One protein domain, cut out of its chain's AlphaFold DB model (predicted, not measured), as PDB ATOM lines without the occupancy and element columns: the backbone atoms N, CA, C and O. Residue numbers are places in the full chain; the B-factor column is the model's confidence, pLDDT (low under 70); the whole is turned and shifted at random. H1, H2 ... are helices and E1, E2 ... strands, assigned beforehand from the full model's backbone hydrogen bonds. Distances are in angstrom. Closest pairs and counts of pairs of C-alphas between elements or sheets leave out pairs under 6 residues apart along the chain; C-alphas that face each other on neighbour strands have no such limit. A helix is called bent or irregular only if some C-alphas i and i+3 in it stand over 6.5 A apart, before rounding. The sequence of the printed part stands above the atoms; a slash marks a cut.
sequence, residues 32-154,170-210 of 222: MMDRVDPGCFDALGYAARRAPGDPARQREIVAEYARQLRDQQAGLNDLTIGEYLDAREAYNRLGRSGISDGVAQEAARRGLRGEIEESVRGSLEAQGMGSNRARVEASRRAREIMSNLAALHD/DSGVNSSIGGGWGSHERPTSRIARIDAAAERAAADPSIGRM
ATOM      1  N   MET A  32     418.530 401.817 374.852       89.25
ATOM      2  CA  MET A  32     418.490 401.051 376.093       89.25
ATOM      3  C   MET A  32     418.370 399.561 375.769       89.25
ATOM      4  O   MET A  32     417.795 399.214 374.737       89.25
ATOM      5  N   MET A  33     418.880 398.692 376.644       93.31
ATOM      6  CA  MET A  33     418.624 397.256 376.528       93.31
ATOM      7  C   MET A  33     417.131 396.944 376.697       93.31
ATOM      8  O   MET A  33     416.355 397.776 377.188       93.31
ATOM      9  N   ASP A  34     416.726 395.731 376.327       94.56
ATOM     10  CA  ASP A  34     415.387 395.241 376.643       94.56
ATOM     11  C   ASP A  34     415.133 395.314 378.149       94.56
ATOM     12  O   ASP A  34     416.013 395.042 378.969       94.56
ATOM     13  N   ARG A  35     413.913 395.708 378.527       95.56
ATOM     14  CA  ARG A  35     413.586 395.931 379.934       95.56
ATOM     15  C   ARG A  35     413.684 394.630 380.724       95.56
ATOM     16  O   ARG A  35     412.923 393.694 380.484       95.56
ATOM     17  N   VAL A  36     414.533 394.623 381.744       94.06
ATOM     18  CA  VAL A  36     414.690 393.508 382.678       94.06
ATOM     19  C   VAL A  36     413.818 393.736 383.901       94.06
ATOM     20  O   VAL A  36     413.960 394.733 384.610       94.06
ATOM     21  N   ASP A  37     412.927 392.784 384.161       94.50
ATOM     22  CA  ASP A  37     412.155 392.706 385.398       94.50
ATOM     23  C   ASP A  37     412.676 391.520 386.236       94.50
ATOM     24  O   ASP A  37     412.380 390.356 385.924       94.50
ATOM     25  N   PRO A  38     413.493 391.773 387.274       89.62
ATOM     26  CA  PRO A  38     414.032 390.730 388.131       89.62
ATOM     27  C   PRO A  38     412.988 390.180 389.121       89.62
ATOM     28  O   PRO A  38     413.280 389.234 389.849       89.62
ATOM     29  N   GLY A  39     411.762 390.710 389.126       91.94
ATOM     30  CA  GLY A  39     410.710 390.372 390.074       91.94
ATOM     31  C   GLY A  39     410.632 391.363 391.234       91.94
ATOM     32  O   GLY A  39     411.601 392.034 391.592       91.94
ATOM     33  N   CYS A  40     409.457 391.428 391.852       93.62
ATOM     34  CA  CYS A  40     409.117 392.448 392.840       93.62
ATOM     35  C   CYS A  40     409.811 392.260 394.202       93.62
ATOM     36  O   CYS A  40     410.233 391.156 394.540       93.62
ATOM     37  N   PHE A  41     409.888 393.318 395.008       93.12
ATOM     38  CA  PHE A  41     410.473 393.318 396.355       93.12
ATOM     39  C   PHE A  41     409.385 393.346 397.445       93.12
ATOM     40  O   PHE A  41     408.396 394.076 397.335       93.12
ATOM     41  N   ASP A  42     409.562 392.567 398.516       94.50
ATOM     42  CA  ASP A  42     408.558 392.359 399.577       94.50
ATOM     43  C   ASP A  42     408.477 393.527 400.586       94.50
ATOM     44  O   ASP A  42     408.732 393.377 401.783       94.50
ATOM     45  N   ALA A  43     408.103 394.717 400.109       94.56
ATOM     46  CA  ALA A  43     407.915 395.893 400.962       94.56
ATOM     47  C   ALA A  43     406.809 395.679 402.015       94.56
ATOM     48  O   ALA A  43     406.932 396.128 403.154       94.56
ATOM     49  N   LEU A  44     405.732 394.974 401.644       94.19
ATOM     50  CA  LEU A  44     404.592 394.706 402.527       94.19
ATOM     51  C   LEU A  44     404.960 393.748 403.660       94.19
ATOM     52  O   LEU A  44     404.629 394.015 404.815       94.19
ATOM     53  N   GLY A  45     405.642 392.641 403.361       94.69
ATOM     54  CA  GLY A  45     406.102 391.717 404.388       94.69
ATOM     55  C   GLY A  45     407.206 392.323 405.251       94.69
ATOM     56  O   GLY A  45     407.190 392.117 406.464       94.69
ATOM     57  N   TYR A  46     408.104 393.135 404.679       94.19
ATOM     58  CA  TYR A  46     409.078 393.904 405.461       94.19
ATOM     59  C   TYR A  46     408.385 394.834 406.468       94.19
ATOM     60  O   TYR A  46     408.661 394.765 407.667       94.19
ATOM     61  N   ALA A  47     407.424 395.638 406.007       95.00
ATOM     62  CA  ALA A  47     406.659 396.538 406.862       95.00
ATOM     63  C   ALA A  47     405.885 395.787 407.956       95.00
ATOM     64  O   ALA A  47     405.928 396.185 409.119       95.00
ATOM     65  N   ALA A  48     405.236 394.669 407.611       95.56
ATOM     66  CA  ALA A  48     404.494 393.847 408.566       95.56
ATOM     67  C   ALA A  48     405.386 393.275 409.680       95.56
ATOM     68  O   ALA A  48     404.957 393.225 410.831       95.56
ATOM     69  N   ARG A  49     406.627 392.880 409.358       95.50
ATOM     70  CA  ARG A  49     407.616 392.428 410.353       95.50
ATOM     71  C   ARG A  49     408.138 393.576 411.214       95.50
ATOM     72  O   ARG A  49     408.378 393.388 412.400       95.50
ATOM     73  N   ARG A  50     408.328 394.760 410.625       94.44
ATOM     74  CA  ARG A  50     408.952 395.905 411.301       94.44
ATOM     75  C   ARG A  50     407.991 396.696 412.195       94.44
ATOM     76  O   ARG A  50     408.459 397.331 413.142       94.44
ATOM     77  N   ALA A  51     406.695 396.658 411.890       95.00
ATOM     78  CA  ALA A  51     405.627 397.338 412.622       95.00
ATOM     79  C   ALA A  51     404.372 396.441 412.737       95.00
ATOM     80  O   ALA A  51     403.344 396.715 412.108       95.00
ATOM     81  N   PRO A  52     404.439 395.324 413.482       95.75
ATOM     82  CA  PRO A  52     403.314 394.403 413.619       95.75
ATOM     83  C   PRO A  52     402.128 395.086 414.314       95.75
ATOM     84  O   PRO A  52     402.296 395.757 415.326       95.75
ATOM     85  N   GLY A  53     400.922 394.920 413.764       94.88
ATOM     86  CA  GLY A  53     399.700 395.497 414.337       94.88
ATOM     87  C   GLY A  53     399.536 397.013 414.170       94.88
ATOM     88  O   GLY A  53     398.538 397.546 414.642       94.88
ATOM     89  N   ASP A  54     400.450 397.693 413.466       97.44
ATOM     90  CA  ASP A  54     400.389 399.139 413.216       97.44
ATOM     91  C   ASP A  54     400.271 399.448 411.710       97.44
ATOM     92  O   ASP A  54     401.277 399.605 411.006       97.44
ATOM     93  N   PRO A  55     399.041 399.548 411.169       95.56
ATOM     94  CA  PRO A  55     398.829 399.826 409.754       95.56
ATOM     95  C   PRO A  55     399.325 401.206 409.311       95.56
ATOM     96  O   PRO A  55     399.638 401.382 408.134       95.56
ATOM     97  N   ALA A  56     399.362 402.197 410.206       96.19
ATOM     98  CA  ALA A  56     399.825 403.538 409.861       96.19
ATOM     99  C   ALA A  56     401.337 403.527 409.639       96.19
ATOM    100  O   ALA A  56     401.799 403.907 408.560       96.19
ATOM    101  N   ARG A  57     402.085 402.958 410.587       93.75
ATOM    102  CA  ARG A  57     403.535 402.809 410.462       93.75
ATOM    103  C   ARG A  57     403.927 401.886 409.312       93.75
ATOM    104  O   ARG A  57     404.900 402.158 408.611       93.75
ATOM    105  N   GLN A  58     403.156 400.828 409.053       95.62
ATOM    106  CA  GLN A  58     403.378 399.970 407.887       95.62
ATOM    107  C   GLN A  58     403.287 400.748 406.567       95.62
ATOM    108  O   GLN A  58     404.126 400.548 405.689       95.62
ATOM    109  N   ARG A  59     402.312 401.658 406.419       95.12
ATOM    110  CA  ARG A  59     402.186 402.495 405.210       95.12
ATOM    111  C   ARG A  59     403.393 403.410 405.014       95.12
ATOM    112  O   ARG A  59     403.865 403.533 403.886       95.12
ATOM    113  N   GLU A  60     403.915 404.001 406.087       92.00
ATOM    114  CA  GLU A  60     405.128 404.829 406.035       92.00
ATOM    115  C   GLU A  60     406.346 404.021 405.576       92.00
ATOM    116  O   GLU A  60     407.060 404.440 404.666       92.00
ATOM    117  N   ILE A  61     406.540 402.824 406.141       90.25
ATOM    118  CA  ILE A  61     407.646 401.932 405.770       90.25
ATOM    119  C   ILE A  61     407.537 401.504 404.302       90.25
ATOM    120  O   ILE A  61     408.533 401.495 403.584       90.25
ATOM    121  N   VAL A  62     406.334 401.180 403.820       94.31
ATOM    122  CA  VAL A  62     406.120 400.824 402.408       94.31
ATOM    123  C   VAL A  62     406.417 402.009 401.487       94.31
ATOM    124  O   VAL A  62     407.013 401.816 400.426       94.31
ATOM    125  N   ALA A  63     406.033 403.229 401.871       89.19
ATOM    126  CA  ALA A  63     406.315 404.431 401.089       89.19
ATOM    127  C   ALA A  63     407.822 404.724 401.007       89.19
ATOM    128  O   ALA A  63     408.331 405.030 399.926       89.19
ATOM    129  N   GLU A  64     408.531 404.573 402.127       84.25
ATOM    130  CA  GLU A  64     409.990 404.659 402.227       84.25
ATOM    131  C   GLU A  64     410.673 403.628 401.320       84.25
ATOM    132  O   GLU A  64     411.489 403.986 400.470       84.25
ATOM    133  N   TYR A  65     410.263 402.363 401.428       89.50
ATOM    134  CA  TYR A  65     410.761 401.258 400.609       89.50
ATOM    135  C   TYR A  65     410.551 401.516 399.122       89.50
ATOM    136  O   TYR A  65     411.476 401.398 398.319       89.50
ATOM    137  N   ALA A  66     409.342 401.924 398.737       90.12
ATOM    138  CA  ALA A  66     409.032 402.238 397.352       90.12
ATOM    139  C   ALA A  66     409.848 403.430 396.835       90.12
ATOM    140  O   ALA A  66     410.211 403.443 395.660       90.12
ATOM    141  N   ARG A  67     410.131 404.435 397.674       85.00
ATOM    142  CA  ARG A  67     410.994 405.557 397.290       85.00
ATOM    143  C   ARG A  67     412.424 405.091 397.047       85.00
ATOM    144  O   ARG A  67     412.938 405.350 395.965       85.00
ATOM    145  N   GLN A  68     413.015 404.356 397.985       79.62
ATOM    146  CA  GLN A  68     414.384 403.860 397.837       79.62
ATOM    147  C   GLN A  68     414.536 402.913 396.638       79.62
ATOM    148  O   GLN A  68     415.510 403.023 395.901       79.62
ATOM    149  N   LEU A  69     413.550 402.051 396.358       86.00
ATOM    150  CA  LEU A  69     413.551 401.237 395.134       86.00
ATOM    151  C   LEU A  69     413.543 402.083 393.858       86.00
ATOM    152  O   LEU A  69     414.231 401.739 392.899       86.00
ATOM    153  N   ARG A  70     412.767 403.175 393.817       83.38
ATOM    154  CA  ARG A  70     412.756 404.081 392.655       83.38
ATOM    155  C   ARG A  70     414.105 404.763 392.472       83.38
ATOM    156  O   ARG A  70     414.561 404.874 391.339       83.38
ATOM    157  N   ASP A  71     414.736 405.173 393.567       73.88
ATOM    158  CA  ASP A  71     416.062 405.786 393.535       73.88
ATOM    159  C   ASP A  71     417.118 404.782 393.034       73.88
ATOM    160  O   ASP A  71     417.914 405.123 392.160       73.88
ATOM    161  N   GLN A  72     417.066 403.520 393.483       76.69
ATOM    162  CA  GLN A  72     417.942 402.452 392.978       76.69
ATOM    163  C   GLN A  72     417.695 402.142 391.497       76.69
ATOM    164  O   GLN A  72     418.646 402.005 390.732       76.69
ATOM    165  N   GLN A  73     416.432 402.086 391.059       85.38
ATOM    166  CA  GLN A  73     416.099 401.889 389.647       85.38
ATOM    167  C   GLN A  73     416.649 403.031 388.785       85.38
ATOM    168  O   GLN A  73     417.197 402.789 387.712       85.38
ATOM    169  N   ALA A  74     416.493 404.275 389.243       76.00
ATOM    170  CA  ALA A  74     417.006 405.443 388.540       76.00
ATOM    171  C   ALA A  74     418.535 405.399 388.435       76.00
ATOM    172  O   ALA A  74     419.061 405.607 387.346       76.00
ATOM    173  N   GLY A  75     419.230 405.063 389.529       70.94
ATOM    174  CA  GLY A  75     420.685 404.903 389.539       70.94
ATOM    175  C   GLY A  75     421.168 403.804 388.590       70.94
ATOM    176  O   GLY A  75     422.061 404.048 387.784       70.94
ATOM    177  N   LEU A  76     420.533 402.626 388.613       75.62
ATOM    178  CA  LEU A  76     420.858 401.532 387.691       75.62
ATOM    179  C   LEU A  76     420.642 401.927 386.229       75.62
ATOM    180  O   LEU A  76     421.484 401.626 385.394       75.62
ATOM    181  N   ASN A  77     419.539 402.608 385.913       82.56
ATOM    182  CA  ASN A  77     419.190 402.962 384.534       82.56
ATOM    183  C   ASN A  77     419.962 404.171 383.987       82.56
ATOM    184  O   ASN A  77     419.896 404.441 382.785       82.56
ATOM    185  N   ASP A  78     420.692 404.894 384.838       75.31
ATOM    186  CA  ASP A  78     421.616 405.930 384.382       75.31
ATOM    187  C   ASP A  78     422.952 405.347 383.888       75.31
ATOM    188  O   ASP A  78     423.624 405.971 383.066       75.31
ATOM    189  N   LEU A  79     423.293 404.124 384.308       70.25
ATOM    190  CA  LEU A  79     424.510 403.437 383.883       70.25
ATOM    191  C   LEU A  79     424.444 403.003 382.416       70.25
ATOM    192  O   LEU A  79     423.419 402.528 381.901       70.25
ATOM    193  N   THR A  80     425.589 403.106 381.747       78.75
ATOM    194  CA  THR A  80     425.826 402.354 380.518       78.75
ATOM    195  C   THR A  80     425.980 400.860 380.803       78.75
ATOM    196  O   THR A  80     426.232 400.455 381.937       78.75
ATOM    197  N   ILE A  81     425.843 400.024 379.769       80.44
ATOM    198  CA  ILE A  81     426.072 398.575 379.908       80.44
ATOM    199  C   ILE A  81     427.498 398.290 380.404       80.44
ATOM    200  O   ILE A  81     427.672 397.506 381.331       80.44
ATOM    201  N   GLY A  82     428.504 398.962 379.831       71.88
ATOM    202  CA  GLY A  82     429.904 398.803 380.237       71.88
ATOM    203  C   GLY A  82     430.145 399.238 381.682       71.88
ATOM    204  O   GLY A  82     430.656 398.456 382.470       71.88
ATOM    205  N   GLU A  83     429.674 400.430 382.069       66.75
ATOM    206  CA  GLU A  83     429.819 400.920 383.451       66.75
ATOM    207  C   GLU A  83     429.153 399.979 384.471       66.75
ATOM    208  O   GLU A  83     429.669 399.808 385.574       66.75
ATOM    209  N   TYR A  84     428.024 399.352 384.114       76.69
ATOM    210  CA  TYR A  84     427.397 398.326 384.944       76.69
ATOM    211  C   TYR A  84     428.258 397.059 385.038       76.69
ATOM    212  O   TYR A  84     428.501 396.582 386.143       76.69
ATOM    213  N   LEU A  85     428.725 396.507 383.915       75.75
ATOM    214  CA  LEU A  85     429.508 395.267 383.907       75.75
ATOM    215  C   LEU A  85     430.854 395.427 384.620       75.75
ATOM    216  O   LEU A  85     431.175 394.593 385.464       75.75
ATOM    217  N   ASP A  86     431.574 396.525 384.378       65.56
ATOM    218  CA  ASP A  86     432.830 396.854 385.068       65.56
ATOM    219  C   ASP A  86     432.605 396.922 386.587       65.56
ATOM    220  O   ASP A  86     433.361 396.360 387.387       65.56
ATOM    221  N   ALA A  87     431.504 397.559 386.995       66.06
ATOM    222  CA  ALA A  87     431.096 397.628 388.388       66.06
ATOM    223  C   ALA A  87     430.788 396.231 388.974       66.06
ATOM    224  O   ALA A  87     431.227 395.891 390.078       66.06
ATOM    225  N   ARG A  88     430.060 395.384 388.245       74.56
ATOM    226  CA  ARG A  88     429.724 394.023 388.693       74.56
ATOM    227  C   ARG A  88     430.945 393.110 388.763       74.56
ATOM    228  O   ARG A  88     431.062 392.345 389.720       74.56
ATOM    229  N   GLU A  89     431.873 393.206 387.815       67.31
ATOM    230  CA  GLU A  89     433.121 392.443 387.837       67.31
ATOM    231  C   GLU A  89     433.983 392.842 389.040       67.31
ATOM    232  O   GLU A  89     434.431 391.982 389.804       67.31
ATOM    233  N   ALA A  90     434.162 394.147 389.264       56.16
ATOM    234  CA  ALA A  90     434.886 394.654 390.423       56.16
ATOM    235  C   ALA A  90     434.271 394.158 391.742       56.16
ATOM    236  O   ALA A  90     435.004 393.713 392.630       56.16
ATOM    237  N   TYR A  91     432.936 394.152 391.839       58.50
ATOM    238  CA  TYR A  91     432.218 393.600 392.985       58.50
ATOM    239  C   TYR A  91     432.533 392.114 393.195       58.50
ATOM    240  O   TYR A  91     432.900 391.708 394.299       58.50
ATOM    241  N   ASN A  92     432.402 391.303 392.142       63.53
ATOM    242  CA  ASN A  92     432.567 389.852 392.234       63.53
ATOM    243  C   ASN A  92     434.012 389.470 392.614       63.53
ATOM    244  O   ASN A  92     434.210 388.497 393.337       63.53
ATOM    245  N   ARG A  93     435.015 390.249 392.178       59.91
ATOM    246  CA  ARG A  93     436.433 390.029 392.524       59.91
ATOM    247  C   ARG A  93     436.771 390.421 393.963       59.91
ATOM    248  O   ARG A  93     437.554 389.733 394.609       59.91
ATOM    249  N   LEU A  94     436.222 391.533 394.457       52.03
ATOM    250  CA  LEU A  94     436.576 392.092 395.770       52.03
ATOM    251  C   LEU A  94     435.698 391.550 396.910       52.03
ATOM    252  O   LEU A  94     436.097 391.592 398.073       52.03
ATOM    253  N   GLY A  95     434.520 391.006 396.598       48.09
ATOM    254  CA  GLY A  95     433.570 390.497 397.583       48.09
ATOM    255  C   GLY A  95     432.946 391.592 398.463       48.09
ATOM    256  O   GLY A  95     433.287 392.774 398.389       48.09
ATOM    257  N   ARG A  96     432.009 391.192 399.336       46.03
ATOM    258  CA  ARG A  96     431.283 392.107 400.243       46.03
ATOM    259  C   ARG A  96     432.214 392.809 401.243       46.03
ATOM    260  O   ARG A  96     432.028 393.982 401.530       46.03
ATOM    261  N   SER A  97     433.241 392.106 401.718       40.78
ATOM    262  CA  SER A  97     434.216 392.573 402.710       40.78
ATOM    263  C   SER A  97     435.445 393.274 402.124       40.78
ATOM    264  O   SER A  97     436.241 393.805 402.891       40.78
ATOM    265  N   GLY A  98     435.641 393.273 400.799       39.34
ATOM    266  CA  GLY A  98     436.746 393.976 400.129       39.34
ATOM    267  C   GLY A  98     436.420 395.419 399.745       39.34
ATOM    268  O   GLY A  98     437.316 396.154 399.333       39.34
ATOM    269  N   ILE A  99     435.158 395.836 399.909       44.34
ATOM    270  CA  ILE A  99     434.688 397.204 399.634       44.34
ATOM    271  C   ILE A  99     434.088 397.873 400.892       44.34
ATOM    272  O   ILE A  99     433.742 399.048 400.838       44.34
ATOM    273  N   SER A 100     434.005 397.188 402.038       39.94
ATOM    274  CA  SER A 100     433.515 397.745 403.310       39.94
ATOM    275  C   SER A 100     434.652 398.251 404.228       39.94
ATOM    276  O   SER A 100     435.409 397.451 404.781       39.94
ATOM    277  N   ASP A 101     434.755 399.576 404.365       43.03
ATOM    278  CA  ASP A 101     435.342 400.400 405.443       43.03
ATOM    279  C   ASP A 101     436.603 399.928 406.201       43.03
ATOM    280  O   ASP A 101     436.678 399.998 407.428       43.03
ATOM    281  N   GLY A 102     437.657 399.547 405.471       39.44
ATOM    282  CA  GLY A 102     438.997 399.334 406.040       39.44
ATOM    283  C   GLY A 102     440.119 400.095 405.319       39.44
ATOM    284  O   GLY A 102     440.090 400.264 404.103       39.44
ATOM    285  N   VAL A 103     441.169 400.495 406.051       34.66
ATOM    286  CA  VAL A 103     442.353 401.232 405.537       34.66
ATOM    287  C   VAL A 103     443.089 400.473 404.415       34.66
ATOM    288  O   VAL A 103     443.641 401.087 403.504       34.66
ATOM    289  N   ALA A 104     443.022 399.135 404.410       38.41
ATOM    290  CA  ALA A 104     443.557 398.287 403.338       38.41
ATOM    291  C   ALA A 104     442.803 398.426 401.991       38.41
ATOM    292  O   ALA A 104     443.305 397.987 400.960       38.41
ATOM    293  N   GLN A 105     441.626 399.065 401.972       53.12
ATOM    294  CA  GLN A 105     440.757 399.189 400.796       53.12
ATOM    295  C   GLN A 105     440.763 400.566 400.133       53.12
ATOM    296  O   GLN A 105     440.285 400.674 399.008       53.12
ATOM    297  N   GLU A 106     441.280 401.636 400.749       52.25
ATOM    298  CA  GLU A 106     441.325 402.927 400.047       52.25
ATOM    299  C   GLU A 106     442.181 402.847 398.780       52.25
ATOM    300  O   GLU A 106     441.862 403.473 397.775       52.25
ATOM    301  N   ALA A 107     443.262 402.063 398.815       54.94
ATOM    302  CA  ALA A 107     444.096 401.813 397.647       54.94
ATOM    303  C   ALA A 107     443.324 401.053 396.556       54.94
ATOM    304  O   ALA A 107     443.378 401.460 395.402       54.94
ATOM    305  N   ALA A 108     442.541 400.033 396.926       52.59
ATOM    306  CA  ALA A 108     441.685 399.297 395.996       52.59
ATOM    307  C   ALA A 108     440.556 400.180 395.430       52.59
ATOM    308  O   ALA A 108     440.340 400.205 394.223       52.59
ATOM    309  N   ARG A 109     439.895 400.990 396.271       57.88
ATOM    310  CA  ARG A 109     438.878 401.978 395.866       57.88
ATOM    311  C   ARG A 109     439.465 403.055 394.949       57.88
ATOM    312  O   ARG A 109     438.826 403.441 393.975       57.88
ATOM    313  N   ARG A 110     440.675 403.546 395.236       66.94
ATOM    314  CA  ARG A 110     441.397 404.495 394.371       66.94
ATOM    315  C   ARG A 110     441.810 403.851 393.048       66.94
ATOM    316  O   ARG A 110     441.665 404.511 392.025       66.94
ATOM    317  N   GLY A 111     442.280 402.604 393.076       61.84
ATOM    318  CA  GLY A 111     442.635 401.822 391.889       61.84
ATOM    319  C   GLY A 111     441.434 401.626 390.971       61.84
ATOM    320  O   GLY A 111     441.456 402.096 389.841       61.84
ATOM    321  N   LEU A 112     440.338 401.086 391.508       62.94
ATOM    322  CA  LEU A 112     439.089 400.889 390.774       62.94
ATOM    323  C   LEU A 112     438.524 402.204 390.225       62.94
ATOM    324  O   LEU A 112     438.157 402.287 389.058       62.94
ATOM    325  N   ARG A 113     438.490 403.269 391.039       69.81
ATOM    326  CA  ARG A 113     438.075 404.592 390.553       69.81
ATOM    327  C   ARG A 113     438.959 405.055 389.389       69.81
ATOM    328  O   ARG A 113     438.435 405.667 388.467       69.81
ATOM    329  N   GLY A 114     440.265 404.798 389.449       70.06
ATOM    330  CA  GLY A 114     441.209 405.107 388.377       70.06
ATOM    331  C   GLY A 114     440.914 404.334 387.092       70.06
ATOM    332  O   GLY A 114     440.825 404.954 386.039       70.06
ATOM    333  N   GLU A 115     440.682 403.023 387.191       65.00
ATOM    334  CA  GLU A 115     440.308 402.158 386.059       65.00
ATOM    335  C   GLU A 115     439.000 402.623 385.401       65.00
ATOM    336  O   GLU A 115     438.931 402.785 384.183       65.00
ATOM    337  N   ILE A 116     437.979 402.934 386.208       65.19
ATOM    338  CA  ILE A 116     436.698 403.464 385.721       65.19
ATOM    339  C   ILE A 116     436.894 404.839 385.068       65.19
ATOM    340  O   ILE A 116     436.358 405.102 383.995       65.19
ATOM    341  N   GLU A 117     437.657 405.734 385.704       78.06
ATOM    342  CA  GLU A 117     437.945 407.071 385.172       78.06
ATOM    343  C   GLU A 117     438.687 406.979 383.826       78.06
ATOM    344  O   GLU A 117     438.389 407.743 382.909       78.06
ATOM    345  N   GLU A 118     439.593 406.016 383.655       76.12
ATOM    346  CA  GLU A 118     440.286 405.772 382.391       76.12
ATOM    347  C   GLU A 118     439.368 405.183 381.311       76.12
ATOM    348  O   GLU A 118     439.325 405.721 380.200       76.12
ATOM    349  N   SER A 119     438.593 404.147 381.644       71.19
ATOM    350  CA  SER A 119     437.623 403.510 380.742       71.19
ATOM    351  C   SER A 119     436.593 404.522 380.223       71.19
ATOM    352  O   SER A 119     436.424 404.712 379.011       71.19
ATOM    353  N   VAL A 120     435.971 405.276 381.136       73.81
ATOM    354  CA  VAL A 120     434.984 406.306 380.792       73.81
ATOM    355  C   VAL A 120     435.620 407.414 379.958       73.81
ATOM    356  O   VAL A 120     435.023 407.852 378.972       73.81
ATOM    357  N   ARG A 121     436.835 407.861 380.297       81.12
ATOM    358  CA  ARG A 121     437.552 408.864 379.500       81.12
ATOM    359  C   ARG A 121     437.780 408.374 378.072       81.12
ATOM    360  O   ARG A 121     437.462 409.117 377.150       81.12
ATOM    361  N   GLY A 122     438.266 407.144 377.891       72.12
ATOM    362  CA  GLY A 122     438.491 406.557 376.567       72.12
ATOM    363  C   GLY A 122     437.207 406.484 375.738       72.12
ATOM    364  O   GLY A 122     437.197 406.875 374.572       72.12
ATOM    365  N   SER A 123     436.095 406.084 376.359       70.25
ATOM    366  CA  SER A 123     434.778 406.067 375.710       70.25
ATOM    367  C   SER A 123     434.306 407.466 375.293       70.25
ATOM    368  O   SER A 123     433.818 407.653 374.178       70.25
ATOM    369  N   LEU A 124     434.479 408.474 376.152       74.38
ATOM    370  CA  LEU A 124     434.112 409.861 375.845       74.38
ATOM    371  C   LEU A 124     434.990 410.456 374.732       74.38
ATOM    372  O   LEU A 124     434.470 411.139 373.849       74.38
ATOM    373  N   GLU A 125     436.296 410.186 374.750       82.94
ATOM    374  CA  GLU A 125     437.237 410.616 373.707       82.94
ATOM    375  C   GLU A 125     436.910 409.955 372.357       82.94
ATOM    376  O   GLU A 125     436.837 410.649 371.342       82.94
ATOM    377  N   ALA A 126     436.597 408.654 372.342       72.88
ATOM    378  CA  ALA A 126     436.150 407.940 371.142       72.88
ATOM    379  C   ALA A 126     434.828 408.490 370.567       72.88
ATOM    380  O   ALA A 126     434.589 408.416 369.365       72.88
ATOM    381  N   GLN A 127     433.988 409.092 371.413       74.06
ATOM    382  CA  GLN A 127     432.766 409.799 371.012       74.06
ATOM    383  C   GLN A 127     433.025 411.248 370.548       74.06
ATOM    384  O   GLN A 127     432.079 412.007 370.331       74.06
ATOM    385  N   GLY A 128     434.289 411.653 370.398       83.19
ATOM    386  CA  GLY A 128     434.686 412.978 369.920       83.19
ATOM    387  C   GLY A 128     434.741 414.053 371.008       83.19
ATOM    388  O   GLY A 128     434.870 415.239 370.694       83.19
ATOM    389  N   MET A 129     434.645 413.690 372.293       87.94
ATOM    390  CA  MET A 129     434.820 414.654 373.379       87.94
ATOM    391  C   MET A 129     436.299 415.032 373.522       87.94
ATOM    392  O   MET A 129     437.162 414.176 373.680       87.94
ATOM    393  N   GLY A 130     436.601 416.333 373.533       90.31
ATOM    394  CA  GLY A 130     437.970 416.810 373.738       90.31
ATOM    395  C   GLY A 130     438.552 416.359 375.085       90.31
ATOM    396  O   GLY A 130     437.873 416.443 376.111       90.31
ATOM    397  N   SER A 131     439.822 415.943 375.089       87.56
ATOM    398  CA  SER A 131     440.465 415.239 376.213       87.56
ATOM    399  C   SER A 131     440.316 415.935 377.577       87.56
ATOM    400  O   SER A 131     439.961 415.303 378.571       87.56
ATOM    401  N   ASN A 132     440.460 417.266 377.640       88.56
ATOM    402  CA  ASN A 132     440.270 418.018 378.891       88.56
ATOM    403  C   ASN A 132     438.845 417.898 379.455       88.56
ATOM    404  O   ASN A 132     438.665 417.755 380.664       88.56
ATOM    405  N   ARG A 133     437.832 417.943 378.582       86.56
ATOM    406  CA  ARG A 133     436.424 417.790 378.966       86.56
ATOM    407  C   ARG A 133     436.116 416.335 379.314       86.56
ATOM    408  O   ARG A 133     435.447 416.099 380.317       86.56
ATOM    409  N   ALA A 134     436.660 415.392 378.545       84.31
ATOM    410  CA  ALA A 134     436.529 413.962 378.801       84.31
ATOM    411  C   ALA A 134     437.094 413.586 380.173       84.31
ATOM    412  O   ALA A 134     436.429 412.884 380.921       84.31
ATOM    413  N   ARG A 135     438.253 414.128 380.564       87.81
ATOM    414  CA  ARG A 135     438.845 413.895 381.889       87.81
ATOM    415  C   ARG A 135     437.951 414.380 383.034       87.81
ATOM    416  O   ARG A 135     437.750 413.663 384.008       87.81
ATOM    417  N   VAL A 136     437.412 415.598 382.933       87.31
ATOM    418  CA  VAL A 136     436.535 416.161 383.979       87.31
ATOM    419  C   VAL A 136     435.246 415.347 384.101       87.31
ATOM    420  O   VAL A 136     434.839 414.996 385.209       87.31
ATOM    421  N   GLU A 137     434.632 415.018 382.966       78.44
ATOM    422  CA  GLU A 137     433.396 414.240 382.915       78.44
ATOM    423  C   GLU A 137     433.612 412.793 383.374       78.44
ATOM    424  O   GLU A 137     432.804 412.265 384.135       78.44
ATOM    425  N   ALA A 138     434.733 412.173 383.003       76.50
ATOM    426  CA  ALA A 138     435.102 410.841 383.456       76.50
ATOM    427  C   ALA A 138     435.348 410.799 384.962       76.50
ATOM    428  O   ALA A 138     434.864 409.891 385.625       76.50
ATOM    429  N   SER A 139     436.006 411.807 385.542       82.12
ATOM    430  CA  SER A 139     436.193 411.865 386.995       82.12
ATOM    431  C   SER A 139     434.868 412.040 387.744       82.12
ATOM    432  O   SER A 139     434.687 411.483 388.828       82.12
ATOM    433  N   ARG A 140     433.919 412.797 387.174       80.06
ATOM    434  CA  ARG A 140     432.555 412.928 387.710       80.06
ATOM    435  C   ARG A 140     431.824 411.583 387.663       80.06
ATOM    436  O   ARG A 140     431.364 411.115 388.701       80.06
ATOM    437  N   ARG A 141     431.792 410.941 386.494       68.06
ATOM    438  CA  ARG A 141     431.143 409.640 386.282       68.06
ATOM    439  C   ARG A 141     431.773 408.533 387.104       68.06
ATOM    440  O   ARG A 141     431.053 407.771 387.720       68.06
ATOM    441  N   ALA A 142     433.096 408.485 387.211       67.94
ATOM    442  CA  ALA A 142     433.782 407.509 388.046       67.94
ATOM    443  C   ALA A 142     433.376 407.644 389.516       67.94
ATOM    444  O   ALA A 142     433.153 406.640 390.177       67.94
ATOM    445  N   ARG A 143     433.202 408.866 390.039       66.94
ATOM    446  CA  ARG A 143     432.661 409.057 391.399       66.94
ATOM    447  C   ARG A 143     431.212 408.586 391.513       66.94
ATOM    448  O   ARG A 143     430.862 407.996 392.528       66.94
ATOM    449  N   GLU A 144     430.393 408.823 390.495       61.84
ATOM    450  CA  GLU A 144     428.996 408.372 390.456       61.84
ATOM    451  C   GLU A 144     428.890 406.849 390.375       61.84
ATOM    452  O   GLU A 144     428.160 406.249 391.154       61.84
ATOM    453  N   ILE A 145     429.692 406.208 389.527       59.88
ATOM    454  CA  ILE A 145     429.789 404.753 389.408       59.88
ATOM    455  C   ILE A 145     430.326 404.159 390.707       59.88
ATOM    456  O   ILE A 145     429.736 403.215 391.206       59.88
ATOM    457  N   MET A 146     431.364 404.741 391.318       63.50
ATOM    458  CA  MET A 146     431.860 404.320 392.636       63.50
ATOM    459  C   MET A 146     430.801 404.483 393.738       63.50
ATOM    460  O   MET A 146     430.732 403.660 394.649       63.50
ATOM    461  N   SER A 147     429.946 405.506 393.653       53.28
ATOM    462  CA  SER A 147     428.809 405.694 394.562       53.28
ATOM    463  C   SER A 147     427.685 404.682 394.309       53.28
ATOM    464  O   SER A 147     427.062 404.217 395.260       53.28
ATOM    465  N   ASN A 148     427.415 404.331 393.053       50.84
ATOM    466  CA  ASN A 148     426.423 403.321 392.679       50.84
ATOM    467  C   ASN A 148     426.914 401.909 393.023       50.84
ATOM    468  O   ASN A 148     426.146 401.080 393.496       50.84
ATOM    469  N   LEU A 149     428.213 401.661 392.868       51.03
ATOM    470  CA  LEU A 149     428.918 400.493 393.373       51.03
ATOM    471  C   LEU A 149     428.745 400.375 394.882       51.03
ATOM    472  O   LEU A 149     428.319 399.327 395.349       51.03
ATOM    473  N   ALA A 150     428.990 401.446 395.645       45.47
ATOM    474  CA  ALA A 150     428.749 401.445 397.089       45.47
ATOM    475  C   ALA A 150     427.309 401.010 397.429       45.47
ATOM    476  O   ALA A 150     427.122 400.194 398.323       45.47
ATOM    477  N   ALA A 151     426.318 401.434 396.638       41.22
ATOM    478  CA  ALA A 151     424.922 401.011 396.771       41.22
ATOM    479  C   ALA A 151     424.666 399.519 396.479       41.22
ATOM    480  O   ALA A 151     423.709 398.946 397.000       41.22
ATOM    481  N   LEU A 152     425.506 398.889 395.650       40.31
ATOM    482  CA  LEU A 152     425.508 397.444 395.389       40.31
ATOM    483  C   LEU A 152     426.293 396.652 396.456       40.31
ATOM    484  O   LEU A 152     426.098 395.442 396.562       40.31
ATOM    485  N   HIS A 153     427.168 397.312 397.227       46.22
ATOM    486  CA  HIS A 153     428.067 396.713 398.223       46.22
ATOM    487  C   HIS A 153     427.500 396.688 399.641       46.22
ATOM    488  O   HIS A 153     427.483 395.635 400.275       46.22
ATOM    489  N   ASP A 154     427.007 397.827 400.108       36.75
ATOM    490  CA  ASP A 154     426.322 397.975 401.379       36.75
ATOM    491  C   ASP A 154     425.262 399.048 401.171       36.75
ATOM    492  O   ASP A 154     425.604 400.191 400.854       36.75
ATOM    493  N   ASP A 170     415.857 405.446 405.249       66.62
ATOM    494  CA  ASP A 170     415.878 404.444 406.327       66.62
ATOM    495  C   ASP A 170     416.852 403.292 405.998       66.62
ATOM    496  O   ASP A 170     416.669 402.580 405.006       66.62
ATOM    497  N   SER A 171     417.878 403.099 406.832       61.34
ATOM    498  CA  SER A 171     418.913 402.064 406.663       61.34
ATOM    499  C   SER A 171     418.362 400.637 406.745       61.34
ATOM    500  O   SER A 171     418.824 399.734 406.047       61.34
ATOM    501  N   GLY A 172     417.314 400.415 407.541       67.56
ATOM    502  CA  GLY A 172     416.666 399.112 407.657       67.56
ATOM    503  C   GLY A 172     415.951 398.704 406.370       67.56
ATOM    504  O   GLY A 172     416.061 397.555 405.933       67.56
ATOM    505  N   VAL A 173     415.219 399.636 405.759       75.81
ATOM    506  CA  VAL A 173     414.573 399.453 404.450       75.81
ATOM    507  C   VAL A 173     415.615 399.129 403.390       75.81
ATOM    508  O   VAL A 173     415.467 398.177 402.624       75.81
ATOM    509  N   ASN A 174     416.693 399.893 403.399       66.19
ATOM    510  CA  ASN A 174     417.785 399.781 402.458       66.19
ATOM    511  C   ASN A 174     418.472 398.407 402.537       66.19
ATOM    512  O   ASN A 174     418.607 397.707 401.533       66.19
ATOM    513  N   SER A 175     418.785 397.959 403.756       68.19
ATOM    514  CA  SER A 175     419.289 396.611 404.049       68.19
ATOM    515  C   SER A 175     418.348 395.516 403.544       68.19
ATOM    516  O   SER A 175     418.783 394.536 402.932       68.19
ATOM    517  N   SER A 176     417.035 395.706 403.702       82.12
ATOM    518  CA  SER A 176     416.051 394.761 403.179       82.12
ATOM    519  C   SER A 176     415.987 394.723 401.653       82.12
ATOM    520  O   SER A 176     415.730 393.647 401.110       82.12
ATOM    521  N   ILE A 177     416.175 395.849 400.959       81.56
ATOM    522  CA  ILE A 177     416.291 395.868 399.494       81.56
ATOM    523  C   ILE A 177     417.571 395.136 399.078       81.56
ATOM    524  O   ILE A 177     417.513 394.248 398.229       81.56
ATOM    525  N   GLY A 178     418.687 395.430 399.756       74.88
ATOM    526  CA  GLY A 178     419.982 394.766 399.593       74.88
ATOM    527  C   GLY A 178     419.878 393.239 399.635       74.88
ATOM    528  O   GLY A 178     420.274 392.544 398.700       74.88
ATOM    529  N   GLY A 179     419.255 392.707 400.690       78.00
ATOM    530  CA  GLY A 179     419.007 391.269 400.831       78.00
ATOM    531  C   GLY A 179     418.083 390.679 399.755       78.00
ATOM    532  O   GLY A 179     418.168 389.489 399.454       78.00
ATOM    533  N   GLY A 180     417.223 391.499 399.142       84.75
ATOM    534  CA  GLY A 180     416.306 391.091 398.076       84.75
ATOM    535  C   GLY A 180     416.982 390.792 396.735       84.75
ATOM    536  O   GLY A 180     416.405 390.064 395.921       84.75
ATOM    537  N   TRP A 181     418.197 391.298 396.496       84.56
ATOM    538  CA  TRP A 181     418.934 391.073 395.246       84.56
ATOM    539  C   TRP A 181     419.396 389.618 395.063       84.56
ATOM    540  O   TRP A 181     419.371 389.090 393.947       84.56
ATOM    541  N   GLY A 182     419.738 388.943 396.164       80.12
ATOM    542  CA  GLY A 182     420.304 387.592 396.160       80.12
ATOM    543  C   GLY A 182     421.773 387.543 395.711       80.12
ATOM    544  O   GLY A 182     422.400 388.570 395.483       80.12
ATOM    545  N   SER A 183     422.334 386.333 395.618       78.69
ATOM    546  CA  SER A 183     423.738 386.117 395.219       78.69
ATOM    547  C   SER A 183     423.876 385.942 393.706       78.69
ATOM    548  O   SER A 183     423.072 385.226 393.103       78.69
ATOM    549  N   HIS A 184     424.922 386.519 393.109       72.69
ATOM    550  CA  HIS A 184     425.262 386.319 391.694       72.69
ATOM    551  C   HIS A 184     425.596 384.853 391.366       72.69
ATOM    552  O   HIS A 184     425.355 384.400 390.254       72.69
ATOM    553  N   GLU A 185     426.066 384.080 392.349       77.94
ATOM    554  CA  GLU A 185     426.338 382.643 392.207       77.94
ATOM    555  C   GLU A 185     425.059 381.811 392.029       77.94
ATOM    556  O   GLU A 185     425.115 380.653 391.628       77.94
ATOM    557  N   ARG A 186     423.891 382.382 392.353       84.31
ATOM    558  CA  ARG A 186     422.589 381.742 392.148       84.31
ATOM    559  C   ARG A 186     421.967 382.298 390.867       84.31
ATOM    560  O   ARG A 186     421.473 383.424 390.907       84.31
ATOM    561  N   PRO A 187     421.875 381.519 389.773       86.44
ATOM    562  CA  PRO A 187     421.349 382.006 388.491       86.44
ATOM    563  C   PRO A 187     419.905 382.528 388.554       86.44
ATOM    564  O   PRO A 187     419.476 383.316 387.716       86.44
ATOM    565  N   THR A 188     419.139 382.087 389.554       86.31
ATOM    566  CA  THR A 188     417.750 382.507 389.784       86.31
ATOM    567  C   THR A 188     417.622 383.809 390.580       86.31
ATOM    568  O   THR A 188     416.507 384.303 390.750       86.31
ATOM    569  N   SER A 189     418.725 384.372 391.086       87.38
ATOM    570  CA  SER A 189     418.703 385.629 391.836       87.38
ATOM    571  C   SER A 189     418.357 386.824 390.947       87.38
ATOM    572  O   SER A 189     418.487 386.786 389.722       87.38
ATOM    573  N   ARG A 190     417.913 387.920 391.570       91.12
ATOM    574  CA  ARG A 190     417.582 389.156 390.849       91.12
ATOM    575  C   ARG A 190     418.814 389.725 390.165       91.12
ATOM    576  O   ARG A 190     418.733 390.101 389.000       91.12
ATOM    577  N   ILE A 191     419.939 389.748 390.880       85.31
ATOM    578  CA  ILE A 191     421.181 390.318 390.364       85.31
ATOM    579  C   ILE A 191     421.753 389.485 389.212       85.31
ATOM    580  O   ILE A 191     422.060 390.053 388.171       85.31
ATOM    581  N   ALA A 192     421.757 388.148 389.311       85.38
ATOM    582  CA  ALA A 192     422.247 387.283 388.233       85.38
ATOM    583  C   ALA A 192     421.424 387.434 386.941       85.38
ATOM    584  O   ALA A 192     421.960 387.387 385.835       85.38
ATOM    585  N   ARG A 193     420.109 387.662 387.060       91.00
ATOM    586  CA  ARG A 193     419.234 387.911 385.902       91.00
ATOM    587  C   ARG A 193     419.544 389.235 385.201       91.00
ATOM    588  O   ARG A 193     419.411 389.300 383.979       91.00
ATOM    589  N   ILE A 194     419.921 390.269 385.955       91.25
ATOM    590  CA  ILE A 194     420.342 391.561 385.394       91.25
ATOM    591  C   ILE A 194     421.737 391.431 384.780       91.25
ATOM    592  O   ILE A 194     421.909 391.862 383.643       91.25
ATOM    593  N   ASP A 195     422.677 390.776 385.469       87.88
ATOM    594  CA  ASP A 195     424.036 390.499 384.976       87.88
ATOM    595  C   ASP A 195     423.982 389.830 383.597       87.88
ATOM    596  O   ASP A 195     424.458 390.387 382.611       87.88
ATOM    597  N   ALA A 196     423.246 388.722 383.486       92.06
ATOM    598  CA  ALA A 196     423.109 388.000 382.226       92.06
ATOM    599  C   ALA A 196     422.444 388.832 381.109       92.06
ATOM    600  O   ALA A 196     422.676 388.597 379.924       92.06
ATOM    601  N   ALA A 197     421.558 389.771 381.452       94.12
ATOM    602  CA  ALA A 197     420.930 390.644 380.465       94.12
ATOM    603  C   ALA A 197     421.882 391.738 379.971       94.12
ATOM    604  O   ALA A 197     421.918 391.998 378.770       94.12
ATOM    605  N   ALA A 198     422.669 392.326 380.873       88.75
ATOM    606  CA  ALA A 198     423.701 393.292 380.526       88.75
ATOM    607  C   ALA A 198     424.797 392.650 379.659       88.75
ATOM    608  O   ALA A 198     425.164 393.214 378.632       88.75
ATOM    609  N   GLU A 199     425.238 391.435 379.993       91.94
ATOM    610  CA  GLU A 199     426.208 390.669 379.194       91.94
ATOM    611  C   GLU A 199     425.703 390.408 377.769       91.94
ATOM    612  O   GLU A 199     426.428 390.624 376.799       91.94
ATOM    613  N   ARG A 200     424.435 390.002 377.610       94.44
ATOM    614  CA  ARG A 200     423.830 389.837 376.275       94.44
ATOM    615  C   ARG A 200     423.731 391.160 375.519       94.44
ATOM    616  O   ARG A 200     423.987 391.190 374.320       94.44
ATOM    617  N   ALA A 201     423.352 392.237 376.205       92.81
ATOM    618  CA  ALA A 201     423.233 393.562 375.608       92.81
ATOM    619  C   ALA A 201     424.585 394.111 375.129       92.81
ATOM    620  O   ALA A 201     424.630 394.792 374.108       92.81
ATOM    621  N   ALA A 202     425.682 393.771 375.811       89.75
ATOM    622  CA  ALA A 202     427.031 394.200 375.444       89.75
ATOM    623  C   ALA A 202     427.487 393.692 374.061       89.75
ATOM    624  O   ALA A 202     428.403 394.265 373.476       89.75
ATOM    625  N   ALA A 203     426.843 392.655 373.514       91.25
ATOM    626  CA  ALA A 203     427.128 392.151 372.171       91.25
ATOM    627  C   ALA A 203     426.610 393.067 371.040       91.25
ATOM    628  O   ALA A 203     427.056 392.928 369.901       91.25
ATOM    629  N   ASP A 204     425.686 393.996 371.325       87.38
ATOM    630  CA  ASP A 204     425.164 394.965 370.355       87.38
ATOM    631  C   ASP A 204     425.680 396.381 370.682       87.38
ATOM    632  O   ASP A 204     425.182 397.017 371.613       87.38
ATOM    633  N   PRO A 205     426.614 396.947 369.891       83.12
ATOM    634  CA  PRO A 205     427.179 398.274 370.148       83.12
ATOM    635  C   PRO A 205     426.159 399.416 370.005       83.12
ATOM    636  O   PRO A 205     426.444 400.559 370.362       83.12
ATOM    637  N   SER A 206     424.965 399.147 369.467       85.88
ATOM    638  CA  SER A 206     423.867 400.111 369.433       85.88
ATOM    639  C   SER A 206     423.091 400.190 370.749       85.88
ATOM    640  O   SER A 206     422.316 401.137 370.919       85.88
ATOM    641  N   ILE A 207     423.309 399.250 371.677       86.81
ATOM    642  CA  ILE A 207     422.756 399.246 373.030       86.81
ATOM    643  C   ILE A 207     423.815 399.779 373.989       86.81
ATOM    644  O   ILE A 207     424.886 399.210 374.148       86.81
ATOM    645  N   GLY A 208     423.511 400.890 374.649       83.44
ATOM    646  CA  GLY A 208     424.491 401.571 375.487       83.44
ATOM    647  C   GLY A 208     424.039 401.820 376.907       83.44
ATOM    648  O   GLY A 208     424.830 402.369 377.655       83.44
ATOM    649  N   ARG A 209     422.803 401.476 377.292       86.44
ATOM    650  CA  ARG A 209     422.257 401.802 378.618       86.44
ATOM    651  C   ARG A 209     421.439 400.679 379.232       86.44
ATOM    652  O   ARG A 209     420.723 399.963 378.529       86.44
ATOM    653  N   MET A 210     421.513 400.599 380.557       85.31
ATOM    654  CA  MET A 210     420.699 399.708 381.372       85.31
ATOM    655  C   MET A 210     419.210 400.064 381.279       85.31
ATOM    656  O   MET A 210     418.825 401.212 381.055       85.31
TER     657      MET A 210
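What this domain is: This is residues 32 to 154 and 170 to 210 of the 222 residues of the protein "Ntox15 domain-containing protein" of Jannaschia aquimarina (UniProt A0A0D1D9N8). Two groups of helices join near the far end of the long helix H2: H1 and H6 pack on part of H2, while H3, H4 and H5 make a three-way cluster with H7 on H3. The helices mostly cross. The printed part has 164 residues, with seven named helices, H1 to H7, then strand E1; the class is mostly helix. It is compact, with a radius of gyration of the C-alphas of 17.7 A and spans of 59 by 40 by 30 A.

Where its parts are: H1, residues 43 to 50, begins at C-alpha 43 (407.915, 395.893, 400.962). H2, residues 55 to 78, is 34.6 A long. H3 is residues 81 to 94, 20.1 A. H4, residues 103 to 126, is 35.6 A and only just irregular: C-alphas 104 and 107 are 6.7 A apart. H5, residues 131 to 153, is 31.3 A. H6 is residues 171 to 180 and H7 residues 190 to 201. E1, residues 207 to 209, pairs with no named strand and ends at C-alpha 209 (422.257, 401.802, 378.618).

How they stand to each other: H3 is the hub. It forms a helical hairpin with H4, at a shallow tilt of 20 degrees; closest C-alphas Ala 90 and Leu 112, 7.5 A. H3 touches H5 at Ala 87 and Leu 149, C-alphas 6.1 A apart, and H7 at Ile 81 and Ala 198, 5.8 A. H4 touches H5, Glu 117 to Ala 138, C-alphas 5.0 A. H2 touches H1 at Gln 58 and Ala 47, C-alphas 4.9 A, and H6 at Tyr 65 and Val 173, 5.7 A. Every O i to N i+4 pair is within hydrogen-bond range except in H4, 18 of 20.

The domain as a whole: C-alphas 53 and 130 are farthest apart, 59.7 A. Residues 155 to 169 are not printed; C-alphas 154 and 170 are 13.2 A apart. No link printed whole is long. Mean pLDDT of the printed part is 76.5; 49 residues are under 70, among them 89 to 113 and 141 to 154.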